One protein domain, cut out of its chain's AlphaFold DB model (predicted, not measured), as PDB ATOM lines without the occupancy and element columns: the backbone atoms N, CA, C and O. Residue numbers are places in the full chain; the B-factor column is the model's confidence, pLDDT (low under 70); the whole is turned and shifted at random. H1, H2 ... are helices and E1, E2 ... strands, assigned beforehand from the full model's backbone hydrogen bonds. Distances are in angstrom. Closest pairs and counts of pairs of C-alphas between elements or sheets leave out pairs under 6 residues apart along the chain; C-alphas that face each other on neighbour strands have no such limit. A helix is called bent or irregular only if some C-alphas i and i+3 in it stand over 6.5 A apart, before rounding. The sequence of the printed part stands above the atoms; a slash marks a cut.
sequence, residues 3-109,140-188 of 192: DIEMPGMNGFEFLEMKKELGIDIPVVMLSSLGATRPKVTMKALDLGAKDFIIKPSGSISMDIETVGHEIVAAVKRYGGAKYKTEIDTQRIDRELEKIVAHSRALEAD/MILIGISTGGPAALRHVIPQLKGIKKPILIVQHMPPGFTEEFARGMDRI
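Overview. This is residues 3 to 109 and 140 to 188 of the 192 residues of an uncharacterized protein of Spirochaetae bacterium HGW-Spirochaetae-6 (UniProt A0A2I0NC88). Two small lobes, each built on a pair of parallel strands, sit together, and a long helical arm sticks out: residues 90 to 109, of which 90 to 107 belong to H4. In the first lobe E1 and E2 lie between H2 and H3, with H1 beside H2; the second lobe holds E3 and E4 with H5 and H6, and H6 packs on H2. The printed part has 156 residues, with named elements in the order H1 E1 H2 E2 H3 H4 E3 H5 E4 H6: six helices and four strands, mostly helix. It is only just loose, close to compact, with a radius of gyration of the C-alphas of 18.2 A and spans of 54 by 48 by 36 A.

Arrangement. H1, residues 11 to 20, only just touches H2, residues 37 to 46, with 3 pairs of C-alphas within 8 A; the closest, those of Phe 12 and Ala 44, are 6.4 A apart. Their lines stand at a shallow tilt of 12 degrees, the same way. E1, residues 28 to 31, and E2, residues 51 to 54, are parallel neighbours at 27 degrees; N 53 and O 29 are 2.8 A apart, within hydrogen-bond range. E1, H2 and E2 form a strand-helix-strand unit, two parallel neighbour strands with a helix between them along the chain, and its crossover is right-handed. The closest C-alphas of E2 and H3, residues 61 to 79, are those of Ile 53 and Glu 70, 7.0 A apart. H4, residues 89 to 107, is apart from H3 and touches no helix. E3, residues 141 to 145, and E4, residues 167 to 171, are parallel at 11 degrees, with N 170 and O 143 within hydrogen-bond range at 2.8 A. With H5, residues 149 to 159, they form a second such unit, also right-handed. H6, residues 177 to 186, touches H2 at a steep tilt of 40 degrees, the closest C-alphas being those of Pro 38 and Phe 177, 4.8 A apart. In H1, H2, H3, H4 and H6 every O i to N i+4 pair is within hydrogen-bond range, in H5 4 of 7.

Along the chain. H1 begins at C-alpha 11, (154.605, 123.616, 145.236). H3 is 26.7 A long and H4 27.1 A, ending at C-alpha 107, (117.089, 140.319, 164.761). E3 measures 13.2 A and E4 12.5 A. H5, 14.8 A, is only just irregular: C-alphas 155 and 158 are 6.6 A apart. H6 ends at C-alpha 186, (136.016, 125.779, 128.465).

Size, cuts and confidence. The C-alphas farthest apart, of Glu 20 and Asp 109, are 59.5 A apart. Residues 110 to 139 are not printed, and C-alphas 109 and 140 are 38.4 A apart across the cut. Of the links that are printed whole, none is long. The mean pLDDT of the printed part is 79.2; residues 33 to 37, 57 to 63, 81 to 96, 98 to 100 and 102 to 109 are under 70.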
ATOM      1  N   ASP A   3     152.303 125.419 150.213       89.56
ATOM      2  CA  ASP A   3     152.731 126.702 149.658       89.56
ATOM      3  C   ASP A   3     153.190 126.530 148.199       89.56
ATOM      4  O   ASP A   3     153.728 125.489 147.822       89.56
ATOM      5  N   ILE A   4     152.984 127.552 147.373       84.31
ATOM      6  CA  ILE A   4     153.570 127.625 146.030       84.31
ATOM      7  C   ILE A   4     155.079 127.893 146.125       84.31
ATOM      8  O   ILE A   4     155.862 127.268 145.411       84.31
ATOM      9  N   GLU A   5     155.481 128.819 146.996       84.31
ATOM     10  CA  GLU A   5     156.847 129.343 147.083       84.31
ATOM     11  C   GLU A   5     157.572 128.706 148.272       84.31
ATOM     12  O   GLU A   5     157.315 129.040 149.427       84.31
ATOM     13  N   MET A   6     158.472 127.764 147.987       88.00
ATOM     14  CA  MET A   6     159.252 127.027 148.986       88.00
ATOM     15  C   MET A   6     160.705 126.860 148.506       88.00
ATOM     16  O   MET A   6     160.933 126.745 147.299       88.00
ATOM     17  N   PRO A   7     161.701 126.855 149.411       88.00
ATOM     18  CA  PRO A   7     163.098 126.644 149.044       88.00
ATOM     19  C   PRO A   7     163.364 125.184 148.644       88.00
ATOM     20  O   PRO A   7     162.833 124.252 149.243       88.00
ATOM     21  N   GLY A   8     164.237 124.982 147.653       91.94
ATOM     22  CA  GLY A   8     164.683 123.662 147.188       91.94
ATOM     23  C   GLY A   8     163.721 122.965 146.220       91.94
ATOM     24  O   GLY A   8     164.162 122.524 145.166       91.94
ATOM     25  N   MET A   9     162.429 122.901 146.550       87.62
ATOM     26  CA  MET A   9     161.368 122.355 145.691       87.62
ATOM     27  C   MET A   9     160.106 123.203 145.841       87.62
ATOM     28  O   MET A   9     159.643 123.420 146.959       87.62
ATOM     29  N   ASN A  10     159.530 123.666 144.732       90.38
ATOM     30  CA  ASN A  10     158.321 124.487 144.736       90.38
ATOM     31  C   ASN A  10     157.027 123.648 144.801       90.38
ATOM     32  O   ASN A  10     157.020 122.433 144.591       90.38
ATOM     33  N   GLY A  11     155.893 124.300 145.076       89.75
ATOM     34  CA  GLY A  11     154.605 123.616 145.236       89.75
ATOM     35  C   GLY A  11     154.094 122.881 143.987       89.75
ATOM     36  O   GLY A  11     153.332 121.925 144.118       89.75
ATOM     37  N   PHE A  12     154.508 123.278 142.778       90.62
ATOM     38  CA  PHE A  12     154.147 122.572 141.542       90.62
ATOM     39  C   PHE A  12     154.978 121.313 141.341       90.62
ATOM     40  O   PHE A  12     154.404 120.270 141.047       90.62
ATOM     41  N   GLU A  13     156.288 121.395 141.565       92.69
ATOM     42  CA  GLU A  13     157.198 120.240 141.534       92.69
ATOM     43  C   GLU A  13     156.761 119.184 142.555       92.69
ATOM     44  O   GLU A  13     156.706 117.997 142.241       92.69
ATOM     45  N   PHE A  14     156.335 119.610 143.751       94.25
ATOM     46  CA  PHE A  14     155.740 118.704 144.732       94.25
ATOM     47  C   PHE A  14     154.450 118.039 144.219       94.25
ATOM     48  O   PHE A  14     154.265 116.843 144.430       94.25
ATOM     49  N   LEU A  15     153.542 118.777 143.564       92.88
ATOM     50  CA  LEU A  15     152.310 118.200 143.002       92.88
ATOM     51  C   LEU A  15     152.596 117.220 141.853       92.88
ATOM     52  O   LEU A  15     151.944 116.177 141.779       92.88
ATOM     53  N   GLU A  16     153.564 117.540 140.993       93.88
ATOM     54  CA  GLU A  16     154.043 116.691 139.899       93.88
ATOM     55  C   GLU A  16     154.646 115.392 140.468       93.88
ATOM     56  O   GLU A  16     154.105 114.314 140.219       93.88
ATOM     57  N   MET A  17     155.628 115.482 141.373       93.50
ATOM     58  CA  MET A  17     156.237 114.328 142.051       93.50
ATOM     59  C   MET A  17     155.210 113.487 142.830       93.50
ATOM     60  O   MET A  17     155.199 112.261 142.751       93.50
ATOM     61  N   LYS A  18     154.293 114.120 143.570       92.94
ATOM     62  CA  LYS A  18     153.200 113.437 144.287       92.94
ATOM     63  C   LYS A  18     152.319 112.618 143.336       92.94
ATOM     64  O   LYS A  18     151.852 111.541 143.712       92.94
ATOM     65  N   LYS A  19     152.047 113.143 142.137       89.75
ATOM     66  CA  LYS A  19     151.250 112.478 141.099       89.75
ATOM     67  C   LYS A  19     152.016 111.306 140.483       89.75
ATOM     68  O   LYS A  19     151.426 110.241 140.329       89.75
ATOM     69  N   GLU A  20     153.305 111.477 140.199       93.94
ATOM     70  CA  GLU A  20     154.198 110.417 139.701       93.94
ATOM     71  C   GLU A  20     154.342 109.259 140.698       93.94
ATOM     72  O   GLU A  20     154.236 108.096 140.318       93.94
ATOM     73  N   LEU A  21     154.480 109.569 141.991       93.94
ATOM     74  CA  LEU A  21     154.539 108.589 143.081       93.94
ATOM     75  C   LEU A  21     153.170 107.966 143.437       93.94
ATOM     76  O   LEU A  21     153.086 107.166 144.367       93.94
ATOM     77  N   GLY A  22     152.082 108.338 142.749       90.06
ATOM     78  CA  GLY A  22     150.740 107.789 142.987       90.06
ATOM     79  C   GLY A  22     150.120 108.145 144.347       90.06
ATOM     80  O   GLY A  22     149.207 107.463 144.810       90.06
ATOM     81  N   ILE A  23     150.595 109.203 145.013       90.00
ATOM     82  CA  ILE A  23     150.202 109.544 146.388       90.00
ATOM     83  C   ILE A  23     148.826 110.235 146.400       90.00
ATOM     84  O   ILE A  23     148.702 111.427 146.098       90.00
ATOM     85  N   ASP A  24     147.776 109.514 146.811       84.25
ATOM     86  CA  ASP A  24     146.404 110.034 146.969       84.25
ATOM     87  C   ASP A  24     146.184 110.751 148.318       84.25
ATOM     88  O   ASP A  24     145.400 110.327 149.167       84.25
ATOM     89  N   ILE A  25     146.899 111.861 148.517       88.94
ATOM     90  CA  ILE A  25     146.646 112.821 149.604       88.94
ATOM     91  C   ILE A  25     146.005 114.082 148.999       88.94
ATOM     92  O   ILE A  25     146.506 114.589 147.989       88.94
ATOM     93  N   PRO A  26     144.912 114.629 149.559       90.06
ATOM     94  CA  PRO A  26     144.319 115.859 149.051       90.06
ATOM     95  C   PRO A  26     145.187 117.074 149.401       90.06
ATOM     96  O   PRO A  26     145.532 117.308 150.559       90.06
ATOM     97  N   VAL A  27     145.512 117.880 148.390       92.06
ATOM     98  CA  VAL A  27     146.305 119.107 148.540       92.06
ATOM     99  C   VAL A  27     145.435 120.323 148.249       92.06
ATOM    100  O   VAL A  27     144.702 120.348 147.265       92.06
ATOM    101  N   VAL A  28     145.551 121.333 149.107       91.75
ATOM    102  CA  VAL A  28     144.973 122.671 148.940       91.75
ATOM    103  C   VAL A  28     146.126 123.664 148.960       91.75
ATOM    104  O   VAL A  28     146.972 123.589 149.861       91.75
ATOM    105  N   MET A  29     146.171 124.541 147.960       90.81
ATOM    106  CA  MET A  29     147.254 125.510 147.782       90.81
ATOM    107  C   MET A  29     147.054 126.752 148.645       90.81
ATOM    108  O   MET A  29     145.935 127.231 148.794       90.81
ATOM    109  N   LEU A  30     148.152 127.321 149.132       87.88
ATOM    110  CA  LEU A  30     148.212 128.644 149.740       87.88
ATOM    111  C   LEU A  30     148.977 129.575 148.793       87.88
ATOM    112  O   LEU A  30     150.181 129.412 148.597       87.88
ATOM    113  N   SER A  31     148.292 130.556 148.209       78.88
ATOM    114  CA  SER A  31     148.887 131.542 147.295       78.88
ATOM    115  C   SER A  31     148.859 132.930 147.919       78.88
ATOM    116  O   SER A  31     147.822 133.351 148.408       78.88
ATOM    117  N   SER A  32     149.939 133.702 147.851       75.88
ATOM    118  CA  SER A  32     149.878 135.153 148.095       75.88
ATOM    119  C   SER A  32     149.054 135.868 147.003       75.88
ATOM    120  O   SER A  32     148.588 135.240 146.047       75.88
ATOM    121  N   LEU A  33     148.859 137.182 147.138       65.19
ATOM    122  CA  LEU A  33     148.202 138.030 146.137       65.19
ATOM    123  C   LEU A  33     149.200 138.478 145.041       65.19
ATOM    124  O   LEU A  33     150.407 138.551 145.286       65.19
ATOM    125  N   GLY A  34     148.735 138.730 143.811       59.88
ATOM    126  CA  GLY A  34     149.585 139.209 142.704       59.88
ATOM    127  C   GLY A  34     149.039 138.912 141.299       59.88
ATOM    128  O   GLY A  34     148.404 137.885 141.078       59.88
ATOM    129  N   ALA A  35     149.313 139.797 140.333       49.47
ATOM    130  CA  ALA A  35     148.668 139.802 139.010       49.47
ATOM    131  C   ALA A  35     148.938 138.559 138.134       49.47
ATOM    132  O   ALA A  35     148.096 138.178 137.327       49.47
ATOM    133  N   THR A  36     150.083 137.892 138.294       54.84
ATOM    134  CA  THR A  36     150.423 136.660 137.556       54.84
ATOM    135  C   THR A  36     149.778 135.400 138.142       54.84
ATOM    136  O   THR A  36     149.798 134.340 137.513       54.84
ATOM    137  N   ARG A  37     149.201 135.488 139.348       66.06
ATOM    138  CA  ARG A  37     148.822 134.318 140.147       66.06
ATOM    139  C   ARG A  37     147.572 133.555 139.684       66.06
ATOM    140  O   ARG A  37     147.586 132.345 139.874       66.06
ATOM    141  N   PRO A  38     146.552 134.137 139.018       72.12
ATOM    142  CA  PRO A  38     145.419 133.365 138.490       72.12
ATOM    143  C   PRO A  38     145.823 132.177 137.601       72.12
ATOM    144  O   PRO A  38     145.427 131.044 137.871       72.12
ATOM    145  N   LYS A  39     146.695 132.398 136.606       75.81
ATOM    146  CA  LYS A  39     147.226 131.341 135.719       75.81
ATOM    147  C   LYS A  39     148.040 130.293 136.482       75.81
ATOM    148  O   LYS A  39     147.914 129.095 136.246       75.81
ATOM    149  N   VAL A  40     148.858 130.762 137.420       77.44
ATOM    150  CA  VAL A  40     149.763 129.951 138.246       77.44
ATOM    151  C   VAL A  40     148.968 129.041 139.196       77.44
ATOM    152  O   VAL A  40     149.201 127.838 139.240       77.44
ATOM    153  N   THR A  41     147.942 129.560 139.868       74.75
ATOM    154  CA  THR A  41     147.026 128.773 140.710       74.75
ATOM    155  C   THR A  41     146.161 127.814 139.891       74.75
ATOM    156  O   THR A  41     145.910 126.691 140.325       74.75
ATOM    157  N   MET A  42     145.759 128.195 138.675       81.62
ATOM    158  CA  MET A  42     145.069 127.280 137.762       81.62
ATOM    159  C   MET A  42     145.937 126.077 137.363       81.62
ATOM    160  O   MET A  42     145.417 124.960 137.369       81.62
ATOM    161  N   LYS A  43     147.255 126.262 137.156       86.12
ATOM    162  CA  LYS A  43     148.208 125.146 136.971       86.12
ATOM    163  C   LYS A  43     148.159 124.163 138.149       86.12
ATOM    164  O   LYS A  43     148.203 122.957 137.927       86.12
ATOM    165  N   ALA A  44     148.027 124.635 139.394       88.69
ATOM    166  CA  ALA A  44     147.952 123.737 140.553       88.69
ATOM    167  C   ALA A  44     146.708 122.835 140.512       88.69
ATOM    168  O   ALA A  44     146.802 121.647 140.819       88.69
ATOM    169  N   LEU A  45     145.553 123.381 140.113       88.31
ATOM    170  CA  LEU A  45     144.318 122.605 139.964       88.31
ATOM    171  C   LEU A  45     144.444 121.555 138.846       88.31
ATOM    172  O   LEU A  45     144.011 120.420 139.031       88.31
ATOM    173  N   ASP A  46     145.097 121.892 137.728       87.44
ATOM    174  CA  ASP A  46     145.382 120.943 136.636       87.44
ATOM    175  C   ASP A  46     146.389 119.846 137.042       87.44
ATOM    176  O   ASP A  46     146.290 118.699 136.600       87.44
ATOM    177  N   LEU A  47     147.311 120.156 137.958       89.75
ATOM    178  CA  LEU A  47     148.214 119.187 138.591       89.75
ATOM    179  C   LEU A  47     147.557 118.363 139.716       89.75
ATOM    180  O   LEU A  47     148.195 117.478 140.286       89.75
ATOM    181  N   GLY A  48     146.273 118.588 140.009       88.69
ATOM    182  CA  GLY A  48     145.489 117.772 140.937       88.69
ATOM    183  C   GLY A  48     145.346 118.335 142.353       88.69
ATOM    184  O   GLY A  48     144.867 117.613 143.237       88.69
ATOM    185  N   ALA A  49     145.701 119.603 142.590       91.88
ATOM    186  CA  ALA A  49     145.232 120.310 143.779       91.88
ATOM    187  C   ALA A  49     143.693 120.350 143.792       91.88
ATOM    188  O   ALA A  49     143.038 120.470 142.756       91.88
ATOM    189  N   LYS A  50     143.102 120.223 144.979       89.56
ATOM    190  CA  LYS A  50     141.645 120.195 145.160       89.56
ATOM    191  C   LYS A  50     141.034 121.585 145.310       89.56
ATOM    192  O   LYS A  50     139.844 121.735 145.044       89.56
ATOM    193  N   ASP A  51     141.830 122.549 145.767       89.56
ATOM    194  CA  ASP A  51     141.402 123.918 146.049       89.56
ATOM    195  C   ASP A  51     142.599 124.865 146.194       89.56
ATOM    196  O   ASP A  51     143.754 124.421 146.244       89.56
ATOM    197  N   PHE A  52     142.316 126.157 146.351       88.31
ATOM    198  CA  PHE A  52     143.296 127.151 146.783       88.31
ATOM    199  C   PHE A  52     142.692 128.155 147.769       88.31
ATOM    200  O   PHE A  52     141.492 128.402 147.767       88.31
ATOM    201  N   ILE A  53     143.554 128.747 148.589       86.38
ATOM    202  CA  ILE A  53     143.239 129.806 149.548       86.38
ATOM    203  C   ILE A  53     144.266 130.923 149.350       86.38
ATOM    204  O   ILE A  53     145.448 130.654 149.090       86.38
ATOM    205  N   ILE A  54     143.828 132.178 149.453       84.00
ATOM    206  CA  ILE A  54     144.735 133.326 149.394       84.00
ATOM    207  C   ILE A  54     145.314 133.588 150.787       84.00
ATOM    208  O   ILE A  54     144.584 133.672 151.766       84.00
ATOM    209  N   LYS A  55     146.640 133.710 150.893       83.88
ATOM    210  CA  LYS A  55     147.313 134.126 152.131       83.88
ATOM    211  C   LYS A  55     146.955 135.587 152.434       83.88
ATOM    212  O   LYS A  55     146.983 136.391 151.497       83.88
ATOM    213  N   PRO A  56     146.717 135.965 153.703       78.12
ATOM    214  CA  PRO A  56     146.486 137.360 154.061       78.12
ATOM    215  C   PRO A  56     147.716 138.198 153.684       78.12
ATOM    216  O   PRO A  56     148.849 137.849 154.018       78.12
ATOM    217  N   SER A  57     147.496 139.292 152.955       64.50
ATOM    218  CA  SER A  57     148.554 140.165 152.437       64.50
ATOM    219  C   SER A  57     148.516 141.536 153.112       64.50
ATOM    220  O   SER A  57     148.274 142.549 152.459       64.50
ATOM    221  N   GLY A  58     148.737 141.563 154.428       58.91
ATOM    222  CA  GLY A  58     148.760 142.789 155.226       58.91
ATOM    223  C   GLY A  58     148.574 142.536 156.723       58.91
ATOM    224  O   GLY A  58     148.334 141.411 157.152       58.91
ATOM    225  N   SER A  59     148.672 143.601 157.517       46.19
ATOM    226  CA  SER A  59     148.485 143.605 158.978       46.19
ATOM    227  C   SER A  59     147.033 143.875 159.416       46.19
ATOM    228  O   SER A  59     146.794 144.292 160.548       46.19
ATOM    229  N   ILE A  60     146.051 143.663 158.531       58.00
ATOM    230  CA  ILE A  60     144.629 143.912 158.801       58.00
ATOM    231  C   ILE A  60     143.997 142.649 159.405       58.00
ATOM    232  O   ILE A  60     143.936 141.600 158.767       58.00
ATOM    233  N   SER A  61     143.504 142.751 160.645       57.03
ATOM    234  CA  SER A  61     143.051 141.595 161.443       57.03
ATOM    235  C   SER A  61     141.872 140.808 160.843       57.03
ATOM    236  O   SER A  61     141.718 139.626 161.133       57.03
ATOM    237  N   MET A  62     141.046 141.429 159.996       56.06
ATOM    238  CA  MET A  62     139.884 140.770 159.377       56.06
ATOM    239  C   MET A  62     140.268 139.735 158.310       56.06
ATOM    240  O   MET A  62     139.584 138.717 158.158       56.06
ATOM    241  N   ASP A  63     141.368 139.965 157.588       66.88
ATOM    242  CA  ASP A  63     141.817 139.068 156.520       66.88
ATOM    243  C   ASP A  63     142.297 137.731 157.099       66.88
ATOM    244  O   ASP A  63     142.022 136.670 156.541       66.88
ATOM    245  N   ILE A  64     142.978 137.761 158.251       75.38
ATOM    246  CA  ILE A  64     143.510 136.549 158.886       75.38
ATOM    247  C   ILE A  64     142.422 135.698 159.558       75.38
ATOM    248  O   ILE A  64     142.505 134.471 159.497       75.38
ATOM    249  N   GLU A  65     141.366 136.304 160.111       76.19
ATOM    250  CA  GLU A  65     140.194 135.558 160.600       76.19
ATOM    251  C   GLU A  65     139.444 134.884 159.444       76.19
ATOM    252  O   GLU A  65     139.148 133.688 159.501       76.19
ATOM    253  N   THR A  66     139.210 135.620 158.352       77.12
ATOM    254  CA  THR A  66     138.508 135.112 157.165       77.12
ATOM    255  C   THR A  66     139.278 133.959 156.512       77.12
ATOM    256  O   THR A  66     138.715 132.885 156.292       77.12
ATOM    257  N   VAL A  67     140.588 134.121 156.292       82.62
ATOM    258  CA  VAL A  67     141.453 133.042 155.784       82.62
ATOM    259  C   VAL A  67     141.527 131.871 156.771       82.62
ATOM    260  O   VAL A  67     141.551 130.715 156.352       82.62
ATOM    261  N   GLY A  68     141.485 132.131 158.083       84.00
ATOM    262  CA  GLY A  68     141.355 131.095 159.109       84.00
ATOM    263  C   GLY A  68     140.100 130.236 158.920       84.00
ATOM    264  O   GLY A  68     140.187 129.004 158.919       84.00
ATOM    265  N   HIS A  69     138.942 130.859 158.678       85.25
ATOM    266  CA  HIS A  69     137.700 130.147 158.366       85.25
ATOM    267  C   HIS A  69     137.793 129.332 157.065       85.25
ATOM    268  O   HIS A  69     137.360 128.175 157.054       85.25
ATOM    269  N   GLU A  70     138.395 129.872 156.000       84.75
ATOM    270  CA  GLU A  70     138.612 129.140 154.740       84.75
ATOM    271  C   GLU A  70     139.524 127.917 154.933       84.75
ATOM    272  O   GLU A  70     139.193 126.818 154.477       84.75
ATOM    273  N   ILE A  71     140.626 128.063 155.680       87.62
ATOM    274  CA  ILE A  71     141.552 126.968 156.014       87.62
ATOM    275  C   ILE A  71     140.824 125.880 156.806       87.62
ATOM    276  O   ILE A  71     140.920 124.703 156.456       87.62
ATOM    277  N   VAL A  72     140.057 126.246 157.839       87.62
ATOM    278  CA  VAL A  72     139.285 125.287 158.645       87.62
ATOM    279  C   VAL A  72     138.230 124.570 157.796       87.62
ATOM    280  O   VAL A  72     138.075 123.352 157.921       87.62
ATOM    281  N   ALA A  73     137.523 125.282 156.914       85.12
ATOM    282  CA  ALA A  73     136.535 124.691 156.013       85.12
ATOM    283  C   ALA A  73     137.178 123.698 155.030       85.12
ATOM    284  O   ALA A  73     136.673 122.586 154.857       85.12
ATOM    285  N   ALA A  74     138.317 124.059 154.438       86.12
ATOM    286  CA  ALA A  74     139.069 123.198 153.535       86.12
ATOM    287  C   ALA A  74     139.650 121.965 154.254       86.12
ATOM    288  O   ALA A  74     139.495 120.848 153.761       86.12
ATOM    289  N   VAL A  75     140.245 122.116 155.446       87.44
ATOM    290  CA  VAL A  75     140.730 120.976 156.250       87.44
ATOM    291  C   VAL A  75     139.584 120.025 156.597       87.44
ATOM    292  O   VAL A  75     139.707 118.826 156.354       87.44
ATOM    293  N   LYS A  76     138.443 120.530 157.085       85.12
ATOM    294  CA  LYS A  76     137.266 119.695 157.393       85.12
ATOM    295  C   LYS A  76     136.724 118.976 156.152       85.12
ATOM    296  O   LYS A  76     136.368 117.803 156.235       85.12
ATOM    297  N   ARG A  77     136.676 119.659 155.002       84.12
ATOM    298  CA  ARG A  77     136.132 119.115 153.747       84.12
ATOM    299  C   ARG A  77     137.026 118.047 153.123       84.12
ATOM    300  O   ARG A  77     136.516 117.017 152.697       84.12
ATOM    301  N   TYR A  78     138.334 118.288 153.057       85.94
ATOM    302  CA  TYR A  78     139.271 117.415 152.348       85.94
ATOM    303  C   TYR A  78     139.979 116.402 153.253       85.94
ATOM    304  O   TYR A  78     140.319 115.321 152.786       85.94
ATOM    305  N   GLY A  79     140.159 116.699 154.543       79.19
ATOM    306  CA  GLY A  79     140.555 115.704 155.546       79.19
ATOM    307  C   GLY A  79     139.408 114.759 155.942       79.19
ATOM    308  O   GLY A  79     139.641 113.695 156.511       79.19
ATOM    309  N   GLY A  80     138.161 115.118 155.625       70.00
ATOM    310  CA  GLY A  80     136.977 114.324 155.939       70.00
ATOM    311  C   GLY A  80     136.911 112.964 155.225       70.00
ATOM    312  O   GLY A  80     137.398 112.778 154.115       70.00
ATOM    313  N   ALA A  81     136.237 112.011 155.875       53.19
ATOM    314  CA  ALA A  81     135.963 110.633 155.435       53.19
ATOM    315  C   ALA A  81     137.147 109.640 155.440       53.19
ATOM    316  O   ALA A  81     137.009 108.614 156.101       53.19
ATOM    317  N   LYS A  82     138.299 109.909 154.801       51.81
ATOM    318  CA  LYS A  82     139.466 108.986 154.872       51.81
ATOM    319  C   LYS A  82     140.261 109.090 156.185       51.81
ATOM    320  O   LYS A  82     140.853 108.102 156.600       51.81
ATOM    321  N   TYR A  83     140.241 110.245 156.855       52.72
ATOM    322  CA  TYR A  83     140.992 110.507 158.098       52.72
ATOM    323  C   TYR A  83     140.053 110.790 159.286       52.72
ATOM    324  O   TYR A  83     140.344 111.600 160.159       52.72
ATOM    325  N   LYS A  84     138.867 110.165 159.286       45.62
ATOM    326  CA  LYS A  84     137.721 110.538 160.133       45.62
ATOM    327  C   LYS A  84     137.728 109.913 161.540       45.62
ATOM    328  O   LYS A  84     136.663 109.643 162.092       45.62
ATOM    329  N   THR A  85     138.898 109.690 162.130       42.16
ATOM    330  CA  THR A  85     139.013 109.421 163.572       42.16
ATOM    331  C   THR A  85     138.967 110.747 164.329       42.16
ATOM    332  O   THR A  85     139.874 111.562 164.205       42.16
ATOM    333  N   GLU A  86     137.894 110.942 165.099       45.94
ATOM    334  CA  GLU A  86     137.766 111.966 166.152       45.94
ATOM    335  C   GLU A  86     137.812 113.445 165.719       45.94
ATOM    336  O   GLU A  86     138.540 114.267 166.269       45.94
ATOM    337  N   ILE A  87     136.896 113.833 164.828       50.38
ATOM    338  CA  ILE A  87     136.299 115.176 164.910       50.38
ATOM    339  C   ILE A  87     134.815 115.001 165.211       50.38
ATOM    340  O   ILE A  87     134.062 114.500 164.375       50.38
ATOM    341  N   ASP A  88     134.399 115.419 166.410       48.84
ATOM    342  CA  ASP A  88     132.994 115.429 166.812       48.84
ATOM    343  C   ASP A  88     132.228 116.505 166.025       48.84
ATOM    344  O   ASP A  88     132.106 117.664 166.431       48.84
ATOM    345  N   THR A  89     131.711 116.096 164.865       52.28
ATOM    346  CA  THR A  89     130.828 116.916 164.030       52.28
ATOM    347  C   THR A  89     129.617 117.429 164.810       52.28
ATOM    348  O   THR A  89     129.253 118.583 164.622       52.28
ATOM    349  N   GLN A  90     129.068 116.658 165.763       55.81
ATOM    350  CA  GLN A  90     127.905 117.104 166.540       55.81
ATOM    351  C   GLN A  90     128.231 118.318 167.411       55.81
ATOM    352  O   GLN A  90     127.366 119.162 167.632       55.81
ATOM    353  N   ARG A  91     129.467 118.432 167.911       56.59
ATOM    354  CA  ARG A  91     129.900 119.612 168.668       56.59
ATOM    355  C   ARG A  91     129.990 120.848 167.777       56.59
ATOM    356  O   ARG A  91     129.583 121.919 168.207       56.59
ATOM    357  N   ILE A  92     130.475 120.707 166.543       58.44
ATOM    358  CA  ILE A  92     130.540 121.814 165.573       58.44
ATOM    359  C   ILE A  92     129.129 122.258 165.172       58.44
ATOM    360  O   ILE A  92     128.852 123.455 165.187       58.44
ATOM    361  N   ASP A  93     128.242 121.309 164.872       60.97
ATOM    362  CA  ASP A  93     126.868 121.599 164.459       60.97
ATOM    363  C   ASP A  93     126.090 122.304 165.587       60.97
ATOM    364  O   ASP A  93     125.457 123.329 165.344       60.97
ATOM    365  N   ARG A  94     126.245 121.867 166.848       67.31
ATOM    366  CA  ARG A  94     125.652 122.541 168.022       67.31
ATOM    367  C   ARG A  94     126.193 123.954 168.259       67.31
ATOM    368  O   ARG A  94     125.436 124.820 168.689       67.31
ATOM    369  N   GLU A  95     127.481 124.217 168.027       69.06
ATOM    370  CA  GLU A  95     128.014 125.586 168.136       69.06
ATOM    371  C   GLU A  95     127.504 126.484 166.994       69.06
ATOM    372  O   GLU A  95     127.166 127.642 167.233       69.06
ATOM    373  N   LEU A  96     127.351 125.951 165.776       58.78
ATOM    374  CA  LEU A  96     126.729 126.675 164.661       58.78
ATOM    375  C   LEU A  96     125.248 126.984 164.932       58.78
ATOM    376  O   LEU A  96     124.814 128.113 164.707       58.78
ATOM    377  N   GLU A  97     124.485 126.033 165.477       70.50
ATOM    378  CA  GLU A  97     123.094 126.253 165.898       70.50
ATOM    379  C   GLU A  97     122.978 127.355 166.959       70.50
ATOM    380  O   GLU A  97     122.104 128.216 166.844       70.50
ATOM    381  N   LYS A  98     123.878 127.391 167.953       69.19
ATOM    382  CA  LYS A  98     123.920 128.469 168.959       69.19
ATOM    383  C   LYS A  98     124.196 129.832 168.337       69.19
ATOM    384  O   LYS A  98     123.523 130.795 168.695       69.19
ATOM    385  N   ILE A  99     125.155 129.923 167.412       66.19
ATOM    386  CA  ILE A  99     125.488 131.180 166.723       66.19
ATOM    387  C   ILE A  99     124.280 131.663 165.906       66.19
ATOM    388  O   ILE A  99     123.858 132.805 166.063       66.19
ATOM    389  N   VAL A 100     123.652 130.782 165.119       68.19
ATOM    390  CA  VAL A 100     122.454 131.111 164.322       68.19
ATOM    391  C   VAL A 100     121.259 131.488 165.210       68.19
ATOM    392  O   VAL A 100     120.516 132.414 164.878       68.19
ATOM    393  N   ALA A 101     121.072 130.819 166.350       70.25
ATOM    394  CA  ALA A 101     120.043 131.173 167.325       70.25
ATOM    395  C   ALA A 101     120.309 132.542 167.974       70.25
ATOM    396  O   ALA A 101     119.374 133.320 168.154       70.25
ATOM    397  N   HIS A 102     121.571 132.869 168.270       62.31
ATOM    398  CA  HIS A 102     121.961 134.164 168.821       62.31
ATOM    399  C   HIS A 102     121.748 135.300 167.807       62.31
ATOM    400  O   HIS A 102     121.135 136.309 168.149       62.31
ATOM    401  N   SER A 103     122.133 135.109 166.539       63.34
ATOM    402  CA  SER A 103     121.831 136.060 165.457       63.34
ATOM    403  C   SER A 103     120.323 136.289 165.299       63.34
ATOM    404  O   SER A 103     119.880 137.433 165.239       63.34
ATOM    405  N   ARG A 104     119.509 135.224 165.325       64.12
ATOM    406  CA  ARG A 104     118.039 135.332 165.261       64.12
ATOM    407  C   ARG A 104     117.421 136.038 166.467       64.12
ATOM    408  O   ARG A 104     116.422 136.731 166.305       64.12
ATOM    409  N   ALA A 105     117.990 135.873 167.660       61.12
ATOM    410  CA  ALA A 105     117.540 136.585 168.856       61.12
ATOM    411  C   ALA A 105     117.845 138.093 168.780       61.12
ATOM    412  O   ALA A 105     117.054 138.893 169.267       61.12
ATOM    413  N   LEU A 106     118.948 138.479 168.130       54.41
ATOM    414  CA  LEU A 106     119.322 139.880 167.900       54.41
ATOM    415  C   LEU A 106     118.484 140.556 166.795       54.41
ATOM    416  O   LEU A 106     118.251 141.759 166.861       54.41
ATOM    417  N   GLU A 107     117.993 139.802 165.806       50.62
ATOM    418  CA  GLU A 107     117.089 140.319 164.761       50.62
ATOM    419  C   GLU A 107     115.622 140.458 165.218       50.62
ATOM    420  O   GLU A 107     114.843 141.178 164.593       50.62
ATOM    421  N   ALA A 108     115.227 139.805 166.316       51.09
ATOM    422  CA  ALA A 108     113.831 139.727 166.759       51.09
ATOM    423  C   ALA A 108     113.221 141.055 167.261       51.09
ATOM    424  O   ALA A 108     112.003 141.133 167.418       51.09
ATOM    425  N   ASP A 109     114.031 142.092 167.492       51.16
ATOM    426  CA  ASP A 109     113.601 143.361 168.106       51.16
ATOM    427  C   ASP A 109     113.223 144.459 167.081       51.16
ATOM    428  O   ASP A 109     112.891 145.587 167.449       51.16
ATOM    429  N   MET A 140     116.589 127.313 133.053       92.19
ATOM    430  CA  MET A 140     118.007 127.479 133.393       92.19
ATOM    431  C   MET A 140     118.378 126.529 134.544       92.19
ATOM    432  O   MET A 140     117.501 126.120 135.308       92.19
ATOM    433  N   ILE A 141     119.662 126.194 134.669       91.31
ATOM    434  CA  ILE A 141     120.260 125.509 135.822       91.31
ATOM    435  C   ILE A 141     121.125 126.529 136.575       91.31
ATOM    436  O   ILE A 141     121.877 127.268 135.944       91.31
ATOM    437  N   LEU A 142     121.038 126.576 137.907       94.50
ATOM    438  CA  LEU A 142     121.895 127.421 138.744       94.50
ATOM    439  C   LEU A 142     122.753 126.545 139.663       94.50
ATOM    440  O   LEU A 142     122.237 125.617 140.284       94.50
ATOM    441  N   ILE A 143     124.049 126.848 139.758       89.62
ATOM    442  CA  ILE A 143     125.018 126.134 140.599       89.62
ATOM    443  C   ILE A 143     125.756 127.159 141.466       89.62
ATOM    444  O   ILE A 143     126.599 127.900 140.969       89.62
ATOM    445  N   GLY A 144     125.446 127.206 142.763       90.12
ATOM    446  CA  GLY A 144     126.189 127.996 143.750       90.12
ATOM    447  C   GLY A 144     127.191 127.118 144.494       90.12
ATOM    448  O   GLY A 144     126.801 126.078 145.024       90.12
ATOM    449  N   ILE A 145     128.474 127.492 144.523       86.06
ATOM    450  CA  ILE A 145     129.522 126.649 145.111       86.06
ATOM    451  C   ILE A 145     130.711 127.462 145.678       86.06
ATOM    452  O   ILE A 145     131.016 128.567 145.237       86.06
ATOM    453  N   SER A 146     131.332 126.957 146.747       80.25
ATOM    454  CA  SER A 146     132.414 127.614 147.507       80.25
ATOM    455  C   SER A 146     133.252 126.569 148.252       80.25
ATOM    456  O   SER A 146     132.762 125.451 148.477       80.25
ATOM    457  N   THR A 147     134.528 126.883 148.552       78.50
ATOM    458  CA  THR A 147     135.617 125.868 148.631       78.50
ATOM    459  C   THR A 147     135.505 124.970 147.372       78.50
ATOM    460  O   THR A 147     134.910 125.420 146.393       78.50
ATOM    461  N   GLY A 148     135.934 123.699 147.384       79.25
ATOM    462  CA  GLY A 148     135.290 122.522 146.755       79.25
ATOM    463  C   GLY A 148     135.070 122.510 145.240       79.25
ATOM    464  O   GLY A 148     135.537 121.621 144.525       79.25
ATOM    465  N   GLY A 149     134.269 123.463 144.783       86.25
ATOM    466  CA  GLY A 149     133.838 123.696 143.421       86.25
ATOM    467  C   GLY A 149     134.929 123.710 142.371       86.25
ATOM    468  O   GLY A 149     134.669 123.115 141.333       86.25
ATOM    469  N   PRO A 150     136.149 124.238 142.582       87.38
ATOM    470  CA  PRO A 150     137.160 124.185 141.533       87.38
ATOM    471  C   PRO A 150     137.468 122.754 141.066       87.38
ATOM    472  O   PRO A 150     137.596 122.516 139.864       87.38
ATOM    473  N   ALA A 151     137.493 121.785 141.990       84.94
ATOM    474  CA  ALA A 151     137.611 120.363 141.670       84.94
ATOM    475  C   ALA A 151     136.266 119.712 141.293       84.94
ATOM    476  O   ALA A 151     136.217 118.902 140.368       84.94
ATOM    477  N   ALA A 152     135.169 120.055 141.979       88.56
ATOM    478  CA  ALA A 152     133.860 119.450 141.714       88.56
ATOM    479  C   ALA A 152     133.294 119.841 140.336       88.56
ATOM    480  O   ALA A 152     132.800 118.983 139.612       88.56
ATOM    481  N   LEU A 153     133.426 121.104 139.926       90.62
ATOM    482  CA  LEU A 153     133.034 121.595 138.602       90.62
ATOM    483  C   LEU A 153     133.912 120.985 137.505       90.62
ATOM    484  O   LEU A 153     133.368 120.505 136.515       90.62
ATOM    485  N   ARG A 154     135.240 120.905 137.708       87.50
ATOM    486  CA  ARG A 154     136.153 120.175 136.805       87.50
ATOM    487  C   ARG A 154     135.743 118.715 136.597       87.50
ATOM    488  O   ARG A 154     135.977 118.174 135.525       87.50
ATOM    489  N   HIS A 155     135.133 118.081 137.598       86.81
ATOM    490  CA  HIS A 155     134.601 116.727 137.470       86.81
ATOM    491  C   HIS A 155     133.217 116.686 136.798       86.81
ATOM    492  O   HIS A 155     132.991 115.844 135.934       86.81
ATOM    493  N   VAL A 156     132.291 117.571 137.184       89.56
ATOM    494  CA  VAL A 156     130.877 117.524 136.768       89.56
ATOM    495  C   VAL A 156     130.640 118.120 135.381       89.56
ATOM    496  O   VAL A 156     129.958 117.497 134.576       89.56
ATOM    497  N   ILE A 157     131.185 119.302 135.075       90.25
ATOM    498  CA  ILE A 157     130.865 120.038 133.837       90.25
ATOM    499  C   ILE A 157     131.184 119.240 132.554       90.25
ATOM    500  O   ILE A 157     130.312 119.206 131.685       90.25
ATOM    501  N   PRO A 158     132.316 118.511 132.432       88.94
ATOM    502  CA  PRO A 158     132.572 117.658 131.262       88.94
ATOM    503  C   PRO A 158     131.519 116.558 131.039       88.94
ATOM    504  O   PRO A 158     131.342 116.083 129.920       88.94
ATOM    505  N   GLN A 159     130.800 116.150 132.092       89.44
ATOM    506  CA  GLN A 159     129.755 115.121 132.029       89.44
ATOM    507  C   GLN A 159     128.391 115.681 131.588       89.44
ATOM    508  O   GLN A 159     127.496 114.911 131.255       89.44
ATOM    509  N   LEU A 160     128.214 117.008 131.534       88.25
ATOM    510  CA  LEU A 160     126.939 117.665 131.202       88.25
ATOM    511  C   LEU A 160     126.629 117.718 129.691       88.25
ATOM    512  O   LEU A 160     125.750 118.465 129.251       88.25
ATOM    513  N   LYS A 161     127.331 116.922 128.879       85.94
ATOM    514  CA  LYS A 161     127.181 116.872 127.421       85.94
ATOM    515  C   LYS A 161     125.719 116.667 127.004       85.94
ATOM    516  O   LYS A 161     125.062 115.715 127.412       85.94
ATOM    517  N   GLY A 162     125.227 117.547 126.130       84.81
ATOM    518  CA  GLY A 162     123.862 117.496 125.598       84.81
ATOM    519  C   GLY A 162     122.816 118.281 126.398       84.81
ATOM    520  O   GLY A 162     121.666 118.365 125.955       84.81
ATOM    521  N   ILE A 163     123.178 118.911 127.524       88.88
ATOM    522  CA  ILE A 163     122.296 119.869 128.202       88.88
ATOM    523  C   ILE A 163     122.130 121.123 127.331       88.88
ATOM    524  O   ILE A 163     123.054 121.901 127.147       88.88
ATOM    525  N   LYS A 164     120.911 121.343 126.820       86.50
ATOM    526  CA  LYS A 164     120.528 122.513 125.996       86.50
ATOM    527  C   LYS A 164     119.966 123.681 126.819       86.50
ATOM    528  O   LYS A 164     119.091 124.413 126.352       86.50
ATOM    529  N   LYS A 165     120.332 123.769 128.096       90.94
ATOM    530  CA  LYS A 165     119.798 124.752 129.046       90.94
ATOM    531  C   LYS A 165     120.942 125.601 129.579       90.94
ATOM    532  O   LYS A 165     121.922 125.001 130.004       90.94
ATOM    533  N   PRO A 166     120.811 126.942 129.597       92.38
ATOM    534  CA  PRO A 166     121.806 127.807 130.211       92.38
ATOM    535  C   PRO A 166     122.135 127.342 131.629       92.38
ATOM    536  O   PRO A 166     121.228 127.005 132.398       92.38
ATOM    537  N   ILE A 167     123.424 127.336 131.960       92.88
ATOM    538  CA  ILE A 167     123.930 126.994 133.287       92.88
ATOM    539  C   ILE A 167     124.624 128.230 133.848       92.88
ATOM    540  O   ILE A 167     125.638 128.670 133.314       92.88
ATOM    541  N   LEU A 168     124.079 128.794 134.924       94.06
ATOM    542  CA  LEU A 168     124.700 129.893 135.654       94.06
ATOM    543  C   LEU A 168     125.464 129.329 136.854       94.06
ATOM    544  O   LEU A 168     124.873 128.702 137.733       94.06
ATOM    545  N   ILE A 169     126.774 129.565 136.895       92.88
ATOM    546  CA  ILE A 169     127.648 129.113 137.980       92.88
ATOM    547  C   ILE A 169     128.092 130.328 138.793       92.88
ATOM    548  O   ILE A 169     128.693 131.256 138.256       92.88
ATOM    549  N   VAL A 170     127.825 130.301 140.097       92.75
ATOM    550  CA  VAL A 170     128.311 131.283 141.070       92.75
ATOM    551  C   VAL A 170     129.322 130.577 141.965       92.75
ATOM    552  O   VAL A 170     128.951 129.813 142.855       92.75
ATOM    553  N   GLN A 171     130.606 130.814 141.706       89.06
ATOM    554  CA  GLN A 171     131.717 130.291 142.499       89.06
ATOM    555  C   GLN A 171     132.376 131.437 143.274       89.06
ATOM    556  O   GLN A 171     132.781 132.432 142.675       89.06
ATOM    557  N   HIS A 172     132.528 131.285 144.593       86.38
ATOM    558  CA  HIS A 172     133.314 132.226 145.395       86.38
ATOM    559  C   HIS A 172     134.803 132.075 145.052       86.38
ATOM    560  O   HIS A 172     135.404 131.050 145.378       86.38
ATOM    561  N   MET A 173     135.372 133.060 144.358       83.19
ATOM    562  CA  MET A 173     136.785 133.137 143.971       83.19
ATOM    563  C   MET A 173     137.239 134.607 143.954       83.19
ATOM    564  O   MET A 173     136.422 135.479 143.645       83.19
ATOM    565  N   PRO A 174     138.522 134.907 144.236       77.81
ATOM    566  CA  PRO A 174     139.027 136.278 144.208       77.81
ATOM    567  C   PRO A 174     138.988 136.902 142.797       77.81
ATOM    568  O   PRO A 174     139.008 136.174 141.795       77.81
ATOM    569  N   PRO A 175     139.002 138.246 142.684       79.06
ATOM    570  CA  PRO A 175     139.054 138.942 141.400       79.06
ATOM    571  C   PRO A 175     140.198 138.453 140.497       79.06
ATOM    572  O   PRO A 175     141.313 138.212 140.957       79.06
ATOM    573  N   GLY A 176     139.917 138.291 139.202       79.81
ATOM    574  CA  GLY A 176     140.870 137.795 138.200       79.81
ATOM    575  C   GLY A 176     141.038 136.269 138.147       79.81
ATOM    576  O   GLY A 176     141.477 135.751 137.125       79.81
ATOM    577  N   PHE A 177     140.642 135.520 139.183       83.38
ATOM    578  CA  PHE A 177     140.696 134.050 139.151       83.38
ATOM    579  C   PHE A 177     139.523 133.435 138.381       83.38
ATOM    580  O   PHE A 177     139.682 132.386 137.758       83.38
ATOM    581  N   THR A 178     138.356 134.080 138.397       88.12
ATOM    582  CA  THR A 178     137.134 133.604 137.728       88.12
ATOM    583  C   THR A 178     137.285 133.496 136.210       88.12
ATOM    584  O   THR A 178     136.790 132.533 135.628       88.12
ATOM    585  N   GLU A 179     138.003 134.424 135.568       88.25
ATOM    586  CA  GLU A 179     138.255 134.384 134.121       88.25
ATOM    587  C   GLU A 179     139.143 133.195 133.736       88.25
ATOM    588  O   GLU A 179     138.770 132.391 132.884       88.25
ATOM    589  N   GLU A 180     140.300 133.041 134.387       87.12
ATOM    590  CA  GLU A 180     141.198 131.913 134.119       87.12
ATOM    591  C   GLU A 180     140.528 130.575 134.452       87.12
ATOM    592  O   GLU A 180     140.713 129.603 133.719       87.12
ATOM    593  N   PHE A 181     139.682 130.529 135.488       88.75
ATOM    594  CA  PHE A 181     138.855 129.363 135.788       88.75
ATOM    595  C   PHE A 181     137.873 129.039 134.664       88.75
ATOM    596  O   PHE A 181     137.860 127.901 134.200       88.75
ATOM    597  N   ALA A 182     137.117 130.022 134.166       90.69
ATOM    598  CA  ALA A 182     136.213 129.837 133.032       90.69
ATOM    599  C   ALA A 182     136.962 129.349 131.779       90.69
ATOM    600  O   ALA A 182     136.559 128.354 131.183       90.69
ATOM    601  N   ARG A 183     138.115 129.951 131.446       89.50
ATOM    602  CA  ARG A 183     138.999 129.496 130.350       89.50
ATOM    603  C   ARG A 183     139.542 128.081 130.568       89.50
ATOM    604  O   ARG A 183     139.806 127.367 129.606       89.50
ATOM    605  N   GLY A 184     139.753 127.668 131.817       87.62
ATOM    606  CA  GLY A 184     140.129 126.297 132.167       87.62
ATOM    607  C   GLY A 184     138.986 125.300 131.989       87.62
ATOM    608  O   GLY A 184     139.221 124.196 131.508       87.62
ATOM    609  N   MET A 185     137.761 125.702 132.340       89.06
ATOM    610  CA  MET A 185     136.552 124.894 132.184       89.06
ATOM    611  C   MET A 185     136.151 124.717 130.717       89.06
ATOM    612  O   MET A 185     135.803 123.610 130.323       89.06
ATOM    613  N   ASP A 186     136.257 125.776 129.913       91.31
ATOM    614  CA  ASP A 186     136.016 125.779 128.465       91.31
ATOM    615  C   ASP A 186     136.829 124.683 127.749       91.31
ATOM    616  O   ASP A 186     136.274 123.828 127.066       91.31
ATOM    617  N   ARG A 187     138.135 124.586 128.052       89.00
ATOM    618  CA  ARG A 187     139.050 123.569 127.492       89.00
ATOM    619  C   ARG A 187     138.689 122.108 127.797       89.00
ATOM    620  O   ARG A 187     139.241 121.221 127.150       89.00
ATOM    621  N   ILE A 188     137.850 121.843 128.799       87.19
ATOM    622  CA  ILE A 188     137.462 120.481 129.219       87.19
ATOM    623  C   ILE A 188     135.959 120.210 129.073       87.19
ATOM    624  O   ILE A 188     135.499 119.109 129.373       87.19
TER     625      ILE A 188